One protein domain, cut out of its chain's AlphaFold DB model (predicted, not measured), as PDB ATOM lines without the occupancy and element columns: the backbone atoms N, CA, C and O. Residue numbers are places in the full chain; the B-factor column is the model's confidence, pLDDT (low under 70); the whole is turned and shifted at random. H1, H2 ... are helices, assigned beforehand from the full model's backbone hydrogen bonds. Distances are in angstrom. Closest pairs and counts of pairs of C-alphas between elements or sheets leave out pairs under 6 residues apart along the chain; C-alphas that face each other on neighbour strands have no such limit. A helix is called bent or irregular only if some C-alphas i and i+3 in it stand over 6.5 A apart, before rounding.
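Overview. This is residues 32 to 158 of the 159 residues of an uncharacterized protein of Piromyces sp. (strain E2) (UniProt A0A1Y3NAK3). A short helical arm, H5a, sits in the middle, with the steeply angled pair H3 and H4 on one side of it and H6 on another; the small helices H1 and H2 each pack on both H3 and H4. Past a bend, H5b folds with H6 into a hairpin that reaches away from H1 and H2, while residues 73 to 81 stick out as a loop. The printed part has 127 residues with six named helices, H1 to H6 in chain order, and no named strand: all helix. It is compact, with a radius of gyration of the C-alphas of 15.2 A and spans of 43 by 36 by 22 A.

Arrangement. Begin with the longest helix, H4, residues 82 to 104. With its residues 95 to 103 alone it touches H2, residues 40 to 49, closest at the C-alphas of Asn 41 and Ala 99, 5.3 A, at a steep tilt of 53 degrees, the same way. H3, residues 54 to 73, is close to H4 but not clearly touching: the closest C-alphas, of Arg 65 and Ile 88, are 7.6 A apart. H1, residues 32 to 35, touches H4, closest at the C-alphas of Ile 34 and Ile 92, 7.2 A; it only just touches H3, with 3 pairs of C-alphas within 8 A. H2 and H3 form a helical hairpin at a shallow tilt of 8 degrees. Next look at H5, residues 115 to 135, by its hydrogen bonds one helix but bent: C-alphas 123 and 126 are 7.2 A apart, and its arms H5a, residues 115 to 123, and H5b, residues 126 to 135, stand at a steep tilt of 45 degrees. H5a touches H3, closest at the C-alphas of Ala 58 and Val 119, 4.8 A, and forms a helical hairpin with H4 at a shallow tilt of 31 degrees. H6, residues 139 to 157, is irregular, with C-alphas 145 and 148 8.3 A apart and a kink of 88 degrees near residue 146. It touches H5a, closest at the C-alphas of Cys 121 and Cys 152, 5.8 A, and forms a helical hairpin with H5b at a shallow tilt of 26 degrees. Every O i to N i+4 pair is within hydrogen-bond range in H2, H3, H4 and H5a; H5b has 5 of 6, H6 has 12 of 15, and H1 is too short for such a pair.

Along the chain. Find C-alpha 82 at (81.456, -117.267, -12.027); from there H4 runs 32.8 A to C-alpha 104. H3 runs 27.8 A, and H6 21.1 A to C-alpha 157 at (82.877, -100.114, -26.374).

Size, cuts and confidence. The C-alphas of Gly 105 and Asp 138 are the two farthest apart, 45.2 A. The printed part has no cut, and no link is long. Mean pLDDT of the printed part is 73.6; residues 73 to 83, 107 to 112 and 124 to 158 are under 70.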
ATOM      1  N   GLU A  32      72.733-104.402  -0.886       85.38
ATOM      2  CA  GLU A  32      73.179-103.923   0.419       85.38
ATOM      3  C   GLU A  32      74.591-104.417   0.762       85.38
ATOM      4  O   GLU A  32      75.388-103.643   1.296       85.38
ATOM      5  N   ASP A  33      74.938-105.660   0.402       83.12
ATOM      6  CA  ASP A  33      76.301-106.176   0.572       83.12
ATOM      7  C   ASP A  33      77.307-105.337  -0.229       83.12
ATOM      8  O   ASP A  33      78.360-104.970   0.294       83.12
ATOM      9  N   ILE A  34      76.961-104.964  -1.467       86.12
ATOM     10  CA  ILE A  34      77.811-104.126  -2.325       86.12
ATOM     11  C   ILE A  34      77.895-102.693  -1.789       86.12
ATOM     12  O   ILE A  34      78.987-102.141  -1.648       86.12
ATOM     13  N   ALA A  35      76.748-102.094  -1.461       86.69
ATOM     14  CA  ALA A  35      76.643-100.708  -1.010       86.69
ATOM     15  C   ALA A  35      77.313-100.464   0.352       86.69
ATOM     16  O   ALA A  35      77.641 -99.328   0.687       86.69
ATOM     17  N   SER A  36      77.554-101.522   1.135       84.50
ATOM     18  CA  SER A  36      78.342-101.437   2.370       84.50
ATOM     19  C   SER A  36      79.828-101.125   2.133       84.50
ATOM     20  O   SER A  36      80.514-100.689   3.057       84.50
ATOM     21  N   VAL A  37      80.315-101.323   0.903       87.12
ATOM     22  CA  VAL A  37      81.718-101.133   0.503       87.12
ATOM     23  C   VAL A  37      81.860-100.064  -0.582       87.12
ATOM     24  O   VAL A  37      82.798 -99.269  -0.548       87.12
ATOM     25  N   ILE A  38      80.946-100.042  -1.553       88.62
ATOM     26  CA  ILE A  38      81.012 -99.171  -2.729       88.62
ATOM     27  C   ILE A  38      80.006 -98.025  -2.585       88.62
ATOM     28  O   ILE A  38      78.795 -98.238  -2.615       88.62
ATOM     29  N   ASP A  39      80.509 -96.792  -2.499       92.25
ATOM     30  CA  ASP A  39      79.687 -95.577  -2.517       92.25
ATOM     31  C   ASP A  39      79.448 -95.093  -3.956       92.25
ATOM     32  O   ASP A  39      80.217 -94.306  -4.519       92.25
ATOM     33  N   PHE A  40      78.357 -95.569  -4.557       93.88
ATOM     34  CA  PHE A  40      77.981 -95.239  -5.934       93.88
ATOM     35  C   PHE A  40      77.784 -93.737  -6.177       93.88
ATOM     36  O   PHE A  40      78.160 -93.241  -7.239       93.88
ATOM     37  N   ASN A  41      77.259 -92.991  -5.198       93.25
ATOM     38  CA  ASN A  41      77.046 -91.550  -5.344       93.25
ATOM     39  C   ASN A  41      78.380 -90.813  -5.468       93.25
ATOM     40  O   ASN A  41      78.523 -89.911  -6.296       93.25
ATOM     41  N   SER A  42      79.376 -91.224  -4.682       92.56
ATOM     42  CA  SER A  42      80.727 -90.677  -4.785       92.56
ATOM     43  C   SER A  42      81.369 -90.987  -6.139       92.56
ATOM     44  O   SER A  42      82.018 -90.110  -6.706       92.56
ATOM     45  N   PHE A  43      81.158 -92.184  -6.701       91.88
ATOM     46  CA  PHE A  43      81.658 -92.540  -8.037       91.88
ATOM     47  C   PHE A  43      81.022 -91.719  -9.160       91.88
ATOM     48  O   PHE A  43      81.734 -91.201 -10.018       91.88
ATOM     49  N   VAL A  44      79.702 -91.537  -9.127       92.06
ATOM     50  CA  VAL A  44      78.984 -90.689 -10.091       92.06
ATOM     51  C   VAL A  44      79.442 -89.236  -9.986       92.06
ATOM     52  O   VAL A  44      79.728 -88.597 -10.997       92.06
ATOM     53  N   LYS A  45      79.593 -88.722  -8.762       91.44
ATOM     54  CA  LYS A  45      80.123 -87.376  -8.541       91.44
ATOM     55  C   LYS A  45      81.556 -87.237  -9.053       91.44
ATOM     56  O   LYS A  45      81.896 -86.224  -9.650       91.44
ATOM     57  N   MET A  46      82.400 -88.248  -8.844       91.06
ATOM     58  CA  MET A  46      83.753 -88.280  -9.397       91.06
ATOM     59  C   MET A  46      83.736 -88.203 -10.928       91.06
ATOM     60  O   MET A  46      84.471 -87.392 -11.479       91.06
ATOM     61  N   HIS A  47      82.866 -88.961 -11.597       90.88
ATOM     62  CA  HIS A  47      82.732 -88.919 -13.056       90.88
ATOM     63  C   HIS A  47      82.327 -87.531 -13.581       90.88
ATOM     64  O   HIS A  47      82.912 -87.046 -14.547       90.88
ATOM     65  N   TYR A  48      81.351 -86.871 -12.951       89.25
ATOM     66  CA  TYR A  48      80.813 -85.606 -13.468       89.25
ATOM     67  C   TYR A  48      81.536 -84.342 -12.980       89.25
ATOM     68  O   TYR A  48      81.625 -83.370 -13.731       89.25
ATOM     69  N   ASP A  49      82.059 -84.339 -11.752       91.56
ATOM     70  CA  ASP A  49      82.566 -83.121 -11.101       91.56
ATOM     71  C   ASP A  49      84.095 -83.085 -10.965       91.56
ATOM     72  O   ASP A  49      84.655 -82.052 -10.590       91.56
ATOM     73  N   SER A  50      84.788 -84.205 -11.197       88.75
ATOM     74  CA  SER A  50      86.237 -84.314 -10.976       88.75
ATOM     75  C   SER A  50      86.995 -84.548 -12.286       88.75
ATOM     76  O   SER A  50      86.466 -85.162 -13.206       88.75
ATOM     77  N   PRO A  51      88.271 -84.129 -12.392       85.44
ATOM     78  CA  PRO A  51      89.097 -84.357 -13.583       85.44
ATOM     79  C   PRO A  51      89.639 -85.800 -13.674       85.44
ATOM     80  O   PRO A  51      90.707 -86.028 -14.238       85.44
ATOM     81  N   ILE A  52      88.952 -86.761 -13.055       86.44
ATOM     82  CA  ILE A  52      89.346 -88.170 -13.012       86.44
ATOM     83  C   ILE A  52      88.808 -88.881 -14.254       86.44
ATOM     84  O   ILE A  52      87.693 -88.619 -14.694       86.44
ATOM     85  N   THR A  53      89.606 -89.766 -14.844       87.25
ATOM     86  CA  THR A  53      89.183 -90.514 -16.031       87.25
ATOM     87  C   THR A  53      88.341 -91.730 -15.657       87.25
ATOM     88  O   THR A  53      88.475 -92.282 -14.563       87.25
ATOM     89  N   ASP A  54      87.538 -92.219 -16.601       85.94
ATOM     90  CA  ASP A  54      86.755 -93.444 -16.411       85.94
ATOM     91  C   ASP A  54      87.644 -94.656 -16.068       85.94
ATOM     92  O   ASP A  54      87.281 -95.480 -15.236       85.94
ATOM     93  N   ASP A  55      88.865 -94.737 -16.609       83.19
ATOM     94  CA  ASP A  55      89.833 -95.786 -16.250       83.19
ATOM     95  C   ASP A  55      90.287 -95.693 -14.784       83.19
ATOM     96  O   ASP A  55      90.483 -96.705 -14.109       83.19
ATOM     97  N   GLN A  56      90.460 -94.478 -14.264       85.44
ATOM     98  CA  GLN A  56      90.816 -94.272 -12.861       85.44
ATOM     99  C   GLN A  56      89.642 -94.618 -11.934       85.44
ATOM    100  O   GLN A  56      89.859 -95.228 -10.887       85.44
ATOM    101  N   ILE A  57      88.409 -94.293 -12.333       87.69
ATOM    102  CA  ILE A  57      87.183 -94.718 -11.639       87.69
ATOM    103  C   ILE A  57      87.080 -96.248 -11.647       87.69
ATOM    104  O   ILE A  57      86.806 -96.845 -10.605       87.69
ATOM    105  N   ALA A  58      87.371 -96.896 -12.776       85.62
ATOM    106  CA  ALA A  58      87.374 -98.350 -12.883       85.62
ATOM    107  C   ALA A  58      88.377 -99.007 -11.928       85.62
ATOM    108  O   ALA A  58      88.009 -99.928 -11.206       85.62
ATOM    109  N   ASN A  59      89.607 -98.498 -11.839       84.12
ATOM    110  CA  ASN A  59      90.598 -99.026 -10.893       84.12
ATOM    111  C   ASN A  59      90.150 -98.880  -9.424       84.12
ATOM    112  O   ASN A  59      90.451 -99.723  -8.582       84.12
ATOM    113  N   LEU A  60      89.436 -97.804  -9.086       87.38
ATOM    114  CA  LEU A  60      88.894 -97.608  -7.739       87.38
ATOM    115  C   LEU A  60      87.730 -98.566  -7.445       87.38
ATOM    116  O   LEU A  60      87.688 -99.165  -6.370       87.38
ATOM    117  N   LEU A  61      86.811 -98.737  -8.399       87.94
ATOM    118  CA  LEU A  61      85.706 -99.695  -8.297       87.94
ATOM    119  C   LEU A  61      86.199-101.136  -8.209       87.94
ATOM    120  O   LEU A  61      85.597-101.941  -7.503       87.94
ATOM    121  N   GLU A  62      87.302-101.452  -8.881       84.00
ATOM    122  CA  GLU A  62      87.935-102.762  -8.816       84.00
ATOM    123  C   GLU A  62      88.366-103.119  -7.390       84.00
ATOM    124  O   GLU A  62      87.994-104.179  -6.888       84.00
ATOM    125  N   ASN A  63      89.052-102.210  -6.693       82.56
ATOM    126  CA  ASN A  63      89.428-102.431  -5.294       82.56
ATOM    127  C   ASN A  63      88.195-102.652  -4.399       82.56
ATOM    128  O   ASN A  63      88.214-103.491  -3.498       82.56
ATOM    129  N   GLY A  64      87.109-101.915  -4.657       83.62
ATOM    130  CA  GLY A  64      85.833-102.108  -3.968       83.62
ATOM    131  C   GLY A  64      85.229-103.490  -4.237       83.62
ATOM    132  O   GLY A  64      84.818-104.173  -3.300       83.62
ATOM    133  N   ARG A  65      85.224-103.935  -5.499       84.31
ATOM    134  CA  ARG A  65      84.762-105.271  -5.902       84.31
ATOM    135  C   ARG A  65      85.563-106.368  -5.209       84.31
ATOM    136  O   ARG A  65      84.960-107.306  -4.693       84.31
ATOM    137  N   ASP A  66      86.886-106.265  -5.202       80.50
ATOM    138  CA  ASP A  66      87.755-107.273  -4.588       80.50
ATOM    139  C   ASP A  66      87.484-107.365  -3.085       80.50
ATOM    140  O   ASP A  66      87.333-108.457  -2.545       80.50
ATOM    141  N   HIS A  67      87.265-106.227  -2.425       79.56
ATOM    142  CA  HIS A  67      86.909-106.208  -1.010       79.56
ATOM    143  C   HIS A  67      85.523-106.805  -0.713       79.56
ATOM    144  O   HIS A  67      85.358-107.542   0.264       79.56
ATOM    145  N   VAL A  68      84.519-106.527  -1.554       79.44
ATOM    146  CA  VAL A  68      83.203-107.190  -1.483       79.44
ATOM    147  C   VAL A  68      83.373-108.699  -1.637       79.44
ATOM    148  O   VAL A  68      82.851-109.478  -0.843       79.44
ATOM    149  N   THR A  69      84.138-109.102  -2.645       75.81
ATOM    150  CA  THR A  69      84.414-110.496  -2.977       75.81
ATOM    151  C   THR A  69      85.078-111.217  -1.801       75.81
ATOM    152  O   THR A  69      84.582-112.254  -1.366       75.81
ATOM    153  N   ASP A  70      86.107-110.625  -1.195       73.88
ATOM    154  CA  ASP A  70      86.775-111.146   0.004       73.88
ATOM    155  C   ASP A  70      85.830-111.231   1.213       73.88
ATOM    156  O   ASP A  70      85.818-112.225   1.949       73.88
ATOM    157  N   THR A  71      84.988-110.216   1.415       73.12
ATOM    158  CA  THR A  71      83.994-110.182   2.502       73.12
ATOM    159  C   THR A  71      82.942-111.283   2.349       73.12
ATOM    160  O   THR A  71      82.459-111.833   3.341       73.12
ATOM    161  N   LEU A  72      82.578-111.633   1.116       71.12
ATOM    162  CA  LEU A  72      81.623-112.700   0.823       71.12
ATOM    163  C   LEU A  72      82.286-114.085   0.850       71.12
ATOM    164  O   LEU A  72      81.699-115.029   1.383       71.12
ATOM    165  N   PHE A  73      83.533-114.207   0.383       67.31
ATOM    166  CA  PHE A  73      84.311-115.448   0.457       67.31
ATOM    167  C   PHE A  73      84.647-115.847   1.892       67.31
ATOM    168  O   PHE A  73      84.513-117.014   2.256       67.31
ATOM    169  N   THR A  74      85.029-114.889   2.740       61.84
ATOM    170  CA  THR A  74      85.254-115.147   4.174       61.84
ATOM    171  C   THR A  74      83.991-115.642   4.880       61.84
ATOM    172  O   THR A  74      84.092-116.352   5.882       61.84
ATOM    173  N   LYS A  75      82.804-115.332   4.340       61.19
ATOM    174  CA  LYS A  75      81.516-115.828   4.835       61.19
ATOM    175  C   LYS A  75      81.133-117.207   4.279       61.19
ATOM    176  O   LYS A  75      80.368-117.885   4.954       61.19
ATOM    177  N   ASN A  76      81.648-117.650   3.121       56.03
ATOM    178  CA  ASN A  76      81.353-118.965   2.526       56.03
ATOM    179  C   ASN A  76      82.493-119.490   1.620       56.03
ATOM    180  O   ASN A  76      82.733-118.976   0.529       56.03
ATOM    181  N   TYR A  77      83.161-120.571   2.044       50.19
ATOM    182  CA  TYR A  77      84.267-121.225   1.325       50.19
ATOM    183  C   TYR A  77      83.813-121.920   0.025       50.19
ATOM    184  O   TYR A  77      83.553-123.123   0.021       50.19
ATOM    185  N   ILE A  78      83.783-121.199  -1.098       47.84
ATOM    186  CA  ILE A  78      83.942-121.779  -2.444       47.84
ATOM    187  C   ILE A  78      84.695-120.781  -3.311       47.84
ATOM    188  O   ILE A  78      84.196-119.699  -3.576       47.84
ATOM    189  N   ILE A  79      85.873-121.171  -3.786       46.28
ATOM    190  CA  ILE A  79      86.678-120.410  -4.744       46.28
ATOM    191  C   ILE A  79      86.008-120.483  -6.128       46.28
ATOM    192  O   ILE A  79      85.725-121.578  -6.612       46.28
ATOM    193  N   GLY A  80      85.799-119.333  -6.778       53.72
ATOM    194  CA  GLY A  80      85.580-119.261  -8.230       53.72
ATOM    195  C   GLY A  80      84.166-119.558  -8.738       53.72
ATOM    196  O   GLY A  80      84.014-120.221  -9.765       53.72
ATOM    197  N   ASN A  81      83.113-119.073  -8.068       64.25
ATOM    198  CA  ASN A  81      81.773-119.138  -8.651       64.25
ATOM    199  C   ASN A  81      81.546-117.963  -9.619       64.25
ATOM    200  O   ASN A  81      81.123-116.887  -9.203       64.25
ATOM    201  N   LYS A  82      81.763-118.201 -10.921       65.31
ATOM    202  CA  LYS A  82      81.456-117.267 -12.027       65.31
ATOM    203  C   LYS A  82      80.070-116.610 -11.887       65.31
ATOM    204  O   LYS A  82      79.906-115.442 -12.224       65.31
ATOM    205  N   LYS A  83      79.074-117.329 -11.346       69.75
ATOM    206  CA  LYS A  83      77.717-116.804 -11.093       69.75
ATOM    207  C   LYS A  83      77.732-115.627 -10.108       69.75
ATOM    208  O   LYS A  83      77.040-114.646 -10.344       69.75
ATOM    209  N   MET A  84      78.537-115.714  -9.048       74.19
ATOM    210  CA  MET A  84      78.654-114.676  -8.020       74.19
ATOM    211  C   MET A  84      79.339-113.421  -8.566       74.19
ATOM    212  O   MET A  84      78.879-112.316  -8.313       74.19
ATOM    213  N   GLU A  85      80.399-113.579  -9.363       73.69
ATOM    214  CA  GLU A  85      81.071-112.442 -10.007       73.69
ATOM    215  C   GLU A  85      80.143-111.706 -10.982       73.69
ATOM    216  O   GLU A  85      80.112-110.475 -11.007       73.69
ATOM    217  N   ILE A  86      79.338-112.450 -11.751       75.19
ATOM    218  CA  ILE A  86      78.307-111.874 -12.628       75.19
ATOM    219  C   ILE A  86      77.248-111.129 -11.806       75.19
ATOM    220  O   ILE A  86      76.831-110.038 -12.195       75.19
ATOM    221  N   GLU A  87      76.817-111.690 -10.676       79.25
ATOM    222  CA  GLU A  87      75.831-111.061  -9.794       79.25
ATOM    223  C   GLU A  87      76.371-109.759  -9.184       79.25
ATOM    224  O   GLU A  87      75.725-108.721  -9.309       79.25
ATOM    225  N   ILE A  88      77.595-109.770  -8.641       81.44
ATOM    226  CA  ILE A  88      78.279-108.569  -8.134       81.44
ATOM    227  C   ILE A  88      78.373-107.503  -9.231       81.44
ATOM    228  O   ILE A  88      78.032-106.346  -8.997       81.44
ATOM    229  N   ARG A  89      78.784-107.880 -10.447       81.31
ATOM    230  CA  ARG A  89      78.874-106.954 -11.585       81.31
ATOM    231  C   ARG A  89      77.536-106.283 -11.880       81.31
ATOM    232  O   ARG A  89      77.497-105.067 -12.067       81.31
ATOM    233  N   ASN A  90      76.465-107.066 -11.967       84.69
ATOM    234  CA  ASN A  90      75.141-106.535 -12.275       84.69
ATOM    235  C   ASN A  90      74.678-105.570 -11.181       84.69
ATOM    236  O   ASN A  90      74.212-104.483 -11.496       84.69
ATOM    237  N   LEU A  91      74.918-105.905  -9.912       88.94
ATOM    238  CA  LEU A  91      74.580-105.040  -8.782       88.94
ATOM    239  C   LEU A  91      75.399-103.738  -8.760       88.94
ATOM    240  O   LEU A  91      74.855-102.686  -8.427       88.94
ATOM    241  N   ILE A  92      76.684-103.774  -9.139       90.25
ATOM    242  CA  ILE A  92      77.495-102.554  -9.299       90.25
ATOM    243  C   ILE A  92      76.933-101.695 -10.436       90.25
ATOM    244  O   ILE A  92      76.779-100.488 -10.259       90.25
ATOM    245  N   LYS A  93      76.597-102.303 -11.584       89.12
ATOM    246  CA  LYS A  93      75.989-101.592 -12.718       89.12
ATOM    247  C   LYS A  93      74.682-100.910 -12.304       89.12
ATOM    248  O   LYS A  93      74.561 -99.704 -12.480       89.12
ATOM    249  N   GLU A  94      73.762-101.655 -11.698       90.69
ATOM    250  CA  GLU A  94      72.486-101.131 -11.193       90.69
ATOM    251  C   GLU A  94      72.698-100.004 -10.169       90.69
ATOM    252  O   GLU A  94      71.980 -99.007 -10.171       90.69
ATOM    253  N   GLY A  95      73.691-100.136  -9.282       92.56
ATOM    254  CA  GLY A  95      74.050 -99.098  -8.315       92.56
ATOM    255  C   GLY A  95      74.521 -97.798  -8.972       92.56
ATOM    256  O   GLY A  95      74.086 -96.719  -8.570       92.56
ATOM    257  N   LEU A  96      75.370 -97.894  -9.999       91.94
ATOM    258  CA  LEU A  96      75.846 -96.737 -10.763       91.94
ATOM    259  C   LEU A  96      74.726 -96.096 -11.587       91.94
ATOM    260  O   LEU A  96      74.629 -94.874 -11.613       91.94
ATOM    261  N   GLU A  97      73.875 -96.900 -12.221       91.12
ATOM    262  CA  GLU A  97      72.735 -96.428 -13.014       91.12
ATOM    263  C   GLU A  97      71.724 -95.658 -12.158       91.12
ATOM    264  O   GLU A  97      71.289 -94.571 -12.541       91.12
ATOM    265  N   GLU A  98      71.382 -96.173 -10.975       92.69
ATOM    266  CA  GLU A  98      70.497 -95.473 -10.042       92.69
ATOM    267  C   GLU A  98      71.134 -94.199  -9.479       92.69
ATOM    268  O   GLU A  98      70.482 -93.155  -9.422       92.69
ATOM    269  N   ALA A  99      72.402 -94.261  -9.059       92.56
ATOM    270  CA  ALA A  99      73.114 -93.095  -8.541       92.56
ATOM    271  C   ALA A  99      73.230 -92.000  -9.610       92.56
ATOM    272  O   ALA A  99      73.037 -90.819  -9.321       92.56
ATOM    273  N   GLU A 100      73.479 -92.389 -10.857       91.69
ATOM    274  CA  GLU A 100      73.501 -91.483 -11.992       91.69
ATOM    275  C   GLU A 100      72.130 -90.868 -12.230       91.69
ATOM    276  O   GLU A 100      72.025 -89.645 -12.288       91.69
ATOM    277  N   GLN A 101      71.077 -91.681 -12.318       91.06
ATOM    278  CA  GLN A 101      69.720 -91.180 -12.510       91.06
ATOM    279  C   GLN A 101      69.339 -90.172 -11.416       91.06
ATOM    280  O   GLN A 101      68.759 -89.129 -11.717       91.06
ATOM    281  N   ASN A 102      69.716 -90.438 -10.164       92.62
ATOM    282  CA  ASN A 102      69.506 -89.517  -9.047       92.62
ATOM    283  C   ASN A 102      70.327 -88.223  -9.171       92.62
ATOM    284  O   ASN A 102      69.900 -87.184  -8.668       92.62
ATOM    285  N   TYR A 103      71.490 -88.273  -9.823       91.94
ATOM    286  CA  TYR A 103      72.389 -87.132  -9.991       91.94
ATOM    287  C   TYR A 103      71.982 -86.216 -11.154       91.94
ATOM    288  O   TYR A 103      71.902 -85.002 -10.982       91.94
ATOM    289  N   ILE A 104      71.710 -86.787 -12.335       88.94
ATOM    290  CA  ILE A 104      71.431 -86.029 -13.571       88.94
ATOM    291  C   ILE A 104      69.935 -85.929 -13.919       88.94
ATOM    292  O   ILE A 104      69.570 -85.221 -14.855       88.94
ATOM    293  N   GLY A 105      69.057 -86.609 -13.175       77.56
ATOM    294  CA  GLY A 105      67.595 -86.533 -13.292       77.56
ATOM    295  C   GLY A 105      66.979 -87.371 -14.419       77.56
ATOM    296  O   GLY A 105      65.965 -88.031 -14.199       77.56
ATOM    297  N   GLU A 106      67.584 -87.401 -15.608       71.56
ATOM    298  CA  GLU A 106      67.166 -88.266 -16.722       71.56
ATOM    299  C   GLU A 106      68.339 -89.102 -17.243       71.56
ATOM    300  O   GLU A 106      69.431 -88.584 -17.483       71.56
ATOM    301  N   MET A 107      68.105 -90.398 -17.476       61.72
ATOM    302  CA  MET A 107      69.080 -91.245 -18.162       61.72
ATOM    303  C   MET A 107      69.284 -90.728 -19.585       61.72
ATOM    304  O   MET A 107      68.408 -90.842 -20.446       61.72
ATOM    305  N   LEU A 108      70.461 -90.162 -19.845       58.25
ATOM    306  CA  LEU A 108      70.857 -89.766 -21.191       58.25
ATOM    307  C   LEU A 108      70.774 -90.998 -22.109       58.25
ATOM    308  O   LEU A 108      71.349 -92.039 -21.799       58.25
ATOM    309  N   LYS A 109      70.082 -90.894 -23.252       52.69
ATOM    310  CA  LYS A 109      70.175 -91.906 -24.320       52.69
ATOM    311  C   LYS A 109      71.612 -91.917 -24.827       52.69
ATOM    312  O   LYS A 109      72.046 -90.959 -25.466       52.69
ATOM    313  N   ARG A 110      72.353 -92.971 -24.511       55.41
ATOM    314  CA  ARG A 110      73.779 -93.075 -24.833       55.41
ATOM    315  C   ARG A 110      74.000 -93.826 -26.141       55.41
ATOM    316  O   ARG A 110      73.164 -94.626 -26.552       55.41
ATOM    317  N   GLY A 111      75.105 -93.487 -26.812       56.88
ATOM    318  CA  GLY A 111      75.619 -94.212 -27.979       56.88
ATOM    319  C   GLY A 111      76.144 -95.605 -27.607       56.88
ATOM    320  O   GLY A 111      75.801 -96.126 -26.553       56.88
ATOM    321  N   ASN A 112      76.989 -96.199 -28.459       58.16
ATOM    322  CA  ASN A 112      77.354 -97.625 -28.384       58.16
ATOM    323  C   ASN A 112      77.925 -98.103 -27.022       58.16
ATOM    324  O   ASN A 112      77.704 -99.259 -26.675       58.16
ATOM    325  N   CYS A 113      78.563 -97.242 -26.212       72.94
ATOM    326  CA  CYS A 113      79.005 -97.574 -24.846       72.94
ATOM    327  C   CYS A 113      78.900 -96.365 -23.909       72.94
ATOM    328  O   CYS A 113      79.499 -95.320 -24.168       72.94
ATOM    329  N   SER A 114      78.126 -96.488 -22.823       82.56
ATOM    330  CA  SER A 114      78.135 -95.489 -21.751       82.56
ATOM    331  C   SER A 114      79.424 -95.549 -20.935       82.56
ATOM    332  O   SER A 114      80.125 -96.559 -20.943       82.56
ATOM    333  N   TRP A 115      79.711 -94.501 -20.158       86.19
ATOM    334  CA  TRP A 115      80.818 -94.550 -19.202       86.19
ATOM    335  C   TRP A 115      80.604 -95.640 -18.138       86.19
ATOM    336  O   TRP A 115      81.567 -96.277 -17.732       86.19
ATOM    337  N   ILE A 116      79.356 -95.921 -17.731       88.31
ATOM    338  CA  ILE A 116      79.042 -97.019 -16.802       88.31
ATOM    339  C   ILE A 116      79.427 -98.352 -17.445       88.31
ATOM    340  O   ILE A 116      80.101 -99.164 -16.813       88.31
ATOM    341  N   GLU A 117      79.061 -98.576 -18.711       82.75
ATOM    342  CA  GLU A 117      79.507 -99.764 -19.447       82.75
ATOM    343  C   GLU A 117      81.034 -99.821 -19.544       82.75
ATOM    344  O   GLU A 117      81.609-100.876 -19.276       82.75
ATOM    345  N   TRP A 118      81.693 -98.704 -19.864       82.50
ATOM    346  CA  TRP A 118      83.151 -98.632 -19.947       82.50
ATOM    347  C   TRP A 118      83.809 -99.035 -18.629       82.50
ATOM    348  O   TRP A 118      84.616 -99.963 -18.590       82.50
ATOM    349  N   VAL A 119      83.418 -98.383 -17.537       86.50
ATOM    350  CA  VAL A 119      83.948 -98.601 -16.193       86.50
ATOM    351  C   VAL A 119      83.718-100.038 -15.739       86.50
ATOM    352  O   VAL A 119      84.655-100.695 -15.283       86.50
ATOM    353  N   ILE A 120      82.508-100.572 -15.928       83.38
ATOM    354  CA  ILE A 120      82.203-101.970 -15.611       83.38
ATOM    355  C   ILE A 120      83.084-102.912 -16.435       83.38
ATOM    356  O   ILE A 120      83.653-103.845 -15.875       83.38
ATOM    357  N   CYS A 121      83.263-102.683 -17.735       78.00
ATOM    358  CA  CYS A 121      84.129-103.550 -18.528       78.00
ATOM    359  C   CYS A 121      85.618-103.431 -18.121       78.00
ATOM    360  O   CYS A 121      86.323-104.439 -18.126       78.00
ATOM    361  N   GLN A 122      86.102-102.242 -17.734       76.44
ATOM    362  CA  GLN A 122      87.487-102.037 -17.282       76.44
ATOM    363  C   GLN A 122      87.761-102.678 -15.919       76.44
ATOM    364  O   GLN A 122      88.792-103.327 -15.768       76.44
ATOM    365  N   THR A 123      86.834-102.580 -14.957       73.12
ATOM    366  CA  THR A 123      86.978-103.266 -13.656       73.12
ATOM    367  C   THR A 123      87.175-104.770 -13.848       73.12
ATOM    368  O   THR A 123      87.912-105.408 -13.108       73.12
ATOM    369  N   MET A 124      86.581-105.352 -14.890       65.56
ATOM    370  CA  MET A 124      86.660-106.783 -15.191       65.56
ATOM    371  C   MET A 124      87.964-107.203 -15.887       65.56
ATOM    372  O   MET A 124      88.228-108.397 -16.025       65.56
ATOM    373  N   LYS A 125      88.809-106.256 -16.310       56.31
ATOM    374  CA  LYS A 125      89.995-106.524 -17.135       56.31
ATOM    375  C   LYS A 125      91.050-107.397 -16.442       56.31
ATOM    376  O   LYS A 125      91.764-108.119 -17.138       56.31
ATOM    377  N   TYR A 126      91.138-107.399 -15.110       48.31
ATOM    378  CA  TYR A 126      92.162-108.171 -14.386       48.31
ATOM    379  C   TYR A 126      91.731-109.573 -13.952       48.31
ATOM    380  O   TYR A 126      92.597-110.423 -13.732       48.31
ATOM    381  N   VAL A 127      90.437-109.901 -14.008       48.28
ATOM    382  CA  VAL A 127      90.026-111.313 -14.111       48.28
ATOM    383  C   VAL A 127      90.525-111.894 -15.441       48.28
ATOM    384  O   VAL A 127      90.829-113.077 -15.520       48.28
ATOM    385  N   GLY A 128      90.769-111.044 -16.446       45.06
ATOM    386  CA  GLY A 128      91.502-111.366 -17.670       45.06
ATOM    387  C   GLY A 128      92.923-111.894 -17.444       45.06
ATOM    388  O   GLY A 128      93.356-112.741 -18.216       45.06
ATOM    389  N   LEU A 129      93.634-111.483 -16.386       41.41
ATOM    390  CA  LEU A 129      94.962-112.019 -16.039       41.41
ATOM    391  C   LEU A 129      94.866-113.392 -15.367       41.41
ATOM    392  O   LEU A 129      95.682-114.258 -15.662       41.41
ATOM    393  N   ALA A 130      93.847-113.622 -14.535       46.12
ATOM    394  CA  ALA A 130      93.540-114.945 -13.985       46.12
ATOM    395  C   ALA A 130      93.019-115.907 -15.070       46.12
ATOM    396  O   ALA A 130      93.423-117.064 -15.123       46.12
ATOM    397  N   CYS A 131      92.198-115.404 -15.991       54.09
ATOM    398  CA  CYS A 131      91.741-116.084 -17.196       54.09
ATOM    399  C   CYS A 131      92.914-116.434 -18.119       54.09
ATOM    400  O   CYS A 131      93.038-117.580 -18.527       54.09
ATOM    401  N   TRP A 132      93.819-115.494 -18.410       47.72
ATOM    402  CA  TRP A 132      95.034-115.774 -19.182       47.72
ATOM    403  C   TRP A 132      95.979-116.724 -18.447       47.72
ATOM    404  O   TRP A 132      96.596-117.575 -19.077       47.72
ATOM    405  N   ALA A 133      96.090-116.622 -17.122       47.94
ATOM    406  CA  ALA A 133      96.888-117.546 -16.323       47.94
ATOM    407  C   ALA A 133      96.295-118.967 -16.311       47.94
ATOM    408  O   ALA A 133      97.050-119.936 -16.307       47.94
ATOM    409  N   ALA A 134      94.964-119.099 -16.339       55.53
ATOM    410  CA  ALA A 134      94.258-120.380 -16.341       55.53
ATOM    411  C   ALA A 134      94.117-121.000 -17.743       55.53
ATOM    412  O   ALA A 134      94.244-122.214 -17.894       55.53
ATOM    413  N   CYS A 135      93.869-120.184 -18.769       57.53
ATOM    414  CA  CYS A 135      93.574-120.621 -20.136       57.53
ATOM    415  C   CYS A 135      94.740-120.426 -21.119       57.53
ATOM    416  O   CYS A 135      94.727-120.999 -22.210       57.53
ATOM    417  N   GLY A 136      95.752-119.622 -20.783       62.25
ATOM    418  CA  GLY A 136      96.836-119.273 -21.701       62.25
ATOM    419  C   GLY A 136      96.306-118.686 -23.012       62.25
ATOM    420  O   GLY A 136      95.576-117.703 -23.011       62.25
ATOM    421  N   ASN A 137      96.663-119.322 -24.133       57.66
ATOM    422  CA  ASN A 137      96.207-118.965 -25.485       57.66
ATOM    423  C   ASN A 137      95.039-119.839 -25.999       57.66
ATOM    424  O   ASN A 137      94.702-119.764 -27.185       57.66
ATOM    425  N   ASP A 138      94.447-120.708 -25.173       65.38
ATOM    426  CA  ASP A 138      93.341-121.571 -25.601       65.38
ATOM    427  C   ASP A 138      92.066-120.744 -25.805       65.38
ATOM    428  O   ASP A 138      91.378-120.366 -24.859       65.38
ATOM    429  N   LYS A 139      91.732-120.498 -27.075       56.75
ATOM    430  CA  LYS A 139      90.549-119.733 -27.481       56.75
ATOM    431  C   LYS A 139      89.234-120.354 -27.011       56.75
ATOM    432  O   LYS A 139      88.302-119.614 -26.736       56.75
ATOM    433  N   THR A 140      89.142-121.677 -26.905       62.19
ATOM    434  CA  THR A 140      87.926-122.359 -26.437       62.19
ATOM    435  C   THR A 140      87.774-122.203 -24.926       62.19
ATOM    436  O   THR A 140      86.670-121.961 -24.444       62.19
ATOM    437  N   CYS A 141      88.877-122.283 -24.177       61.38
ATOM    438  CA  CYS A 141      88.898-122.003 -22.737       61.38
ATOM    439  C   CYS A 141      88.579-120.533 -22.451       61.38
ATOM    440  O   CYS A 141      87.699-120.255 -21.644       61.38
ATOM    441  N   ILE A 142      89.229-119.602 -23.158       61.25
ATOM    442  CA  ILE A 142      88.966-118.161 -23.049       61.25
ATOM    443  C   ILE A 142      87.506-117.865 -23.368       61.25
ATOM    444  O   ILE A 142      86.875-117.100 -22.650       61.25
ATOM    445  N   ASN A 143      86.944-118.492 -24.401       57.09
ATOM    446  CA  ASN A 143      85.541-118.304 -24.714       57.09
ATOM    447  C   ASN A 143      84.655-118.852 -23.585       57.09
ATOM    448  O   ASN A 143      83.954-118.094 -22.939       57.09
ATOM    449  N   ASN A 144      84.776-120.118 -23.198       58.97
ATOM    450  CA  ASN A 144      83.885-120.687 -22.179       58.97
ATOM    451  C   ASN A 144      84.042-120.048 -20.776       58.97
ATOM    452  O   ASN A 144      83.069-119.887 -20.029       58.97
ATOM    453  N   TYR A 145      85.269-119.686 -20.394       59.66
ATOM    454  CA  TYR A 145      85.601-119.152 -19.071       59.66
ATOM    455  C   TYR A 145      85.469-117.620 -19.014       59.66
ATOM    456  O   TYR A 145      85.011-117.090 -18.004       59.66
ATOM    457  N   CYS A 146      85.770-116.916 -20.111       60.25
ATOM    458  CA  CYS A 146      85.987-115.461 -20.150       60.25
ATOM    459  C   CYS A 146      85.157-114.722 -21.221       60.25
ATOM    460  O   CYS A 146      85.354-113.515 -21.402       60.25
ATOM    461  N   GLU A 147      84.224-115.406 -21.906       59.53
ATOM    462  CA  GLU A 147      83.374-114.851 -22.981       59.53
ATOM    463  C   GLU A 147      82.731-113.523 -22.598       59.53
ATOM    464  O   GLU A 147      82.730-112.595 -23.403       59.53
ATOM    465  N   ASP A 148      82.237-113.399 -21.365       58.53
ATOM    466  CA  ASP A 148      81.476-112.230 -20.928       58.53
ATOM    467  C   ASP A 148      82.330-110.952 -20.879       58.53
ATOM    468  O   ASP A 148      81.818-109.855 -21.098       58.53
ATOM    469  N   GLN A 149      83.641-111.068 -20.640       58.66
ATOM    470  CA  GLN A 149      84.534-109.924 -20.412       58.66
ATOM    471  C   GLN A 149      85.098-109.357 -21.713       58.66
ATOM    472  O   GLN A 149      85.015-108.151 -21.958       58.66
ATOM    473  N   MET A 150      85.624-110.228 -22.578       54.69
ATOM    474  CA  MET A 150      86.082-109.824 -23.910       54.69
ATOM    475  C   MET A 150      84.912-109.330 -24.764       54.69
ATOM    476  O   MET A 150      85.054-108.325 -25.460       54.69
ATOM    477  N   SER A 151      83.742-109.968 -24.651       59.38
ATOM    478  CA  SER A 151      82.523-109.513 -25.324       59.38
ATOM    479  C   SER A 151      82.036-108.164 -24.791       59.38
ATOM    480  O   SER A 151      81.550-107.361 -25.579       59.38
ATOM    481  N   CYS A 152      82.198-107.870 -23.491       65.44
ATOM    482  CA  CYS A 152      81.813-106.579 -22.901       65.44
ATOM    483  C   CYS A 152      82.511-105.408 -23.604       65.44
ATOM    484  O   CYS A 152      81.844-104.483 -24.060       65.44
ATOM    485  N   ILE A 153      83.841-105.471 -23.734       58.78
ATOM    486  CA  ILE A 153      84.637-104.395 -24.343       58.78
ATOM    487  C   ILE A 153      84.444-104.369 -25.865       58.78
ATOM    488  O   ILE A 153      84.229-103.299 -26.431       58.78
ATOM    489  N   LEU A 154      84.514-105.529 -26.528       54.75
ATOM    490  CA  LEU A 154      84.475-105.611 -27.990       54.75
ATOM    491  C   LEU A 154      83.100-105.286 -28.575       54.75
ATOM    492  O   LEU A 154      83.042-104.595 -29.584       54.75
ATOM    493  N   ASN A 155      82.011-105.755 -27.960       58.47
ATOM    494  CA  ASN A 155      80.670-105.576 -28.524       58.47
ATOM    495  C   ASN A 155      80.049-104.229 -28.165       58.47
ATOM    496  O   ASN A 155      79.222-103.736 -28.925       58.47
ATOM    497  N   ASN A 156      80.423-103.651 -27.021       58.81
ATOM    498  CA  ASN A 156      79.815-102.404 -26.566       58.81
ATOM    499  C   ASN A 156      80.740-101.212 -26.825       58.81
ATOM    500  O   ASN A 156      80.299-100.200 -27.353       58.81
ATOM    501  N   CYS A 157      82.033-101.308 -26.504       60.28
ATOM    502  CA  CYS A 157      82.877-100.114 -26.374       60.28
ATOM    503  C   CYS A 157      83.907 -99.894 -27.488       60.28
ATOM    504  O   CYS A 157      84.415 -98.784 -27.615       60.28
ATOM    505  N   LEU A 158      84.219-100.915 -28.291       53.94
ATOM    506  CA  LEU A 158      85.178-100.823 -29.402       53.94
ATOM    507  C   LEU A 158      84.548-101.059 -30.792       53.94
ATOM    508  O   LEU A 158      85.295-101.094 -31.771       53.94
TER     509      LEU A 158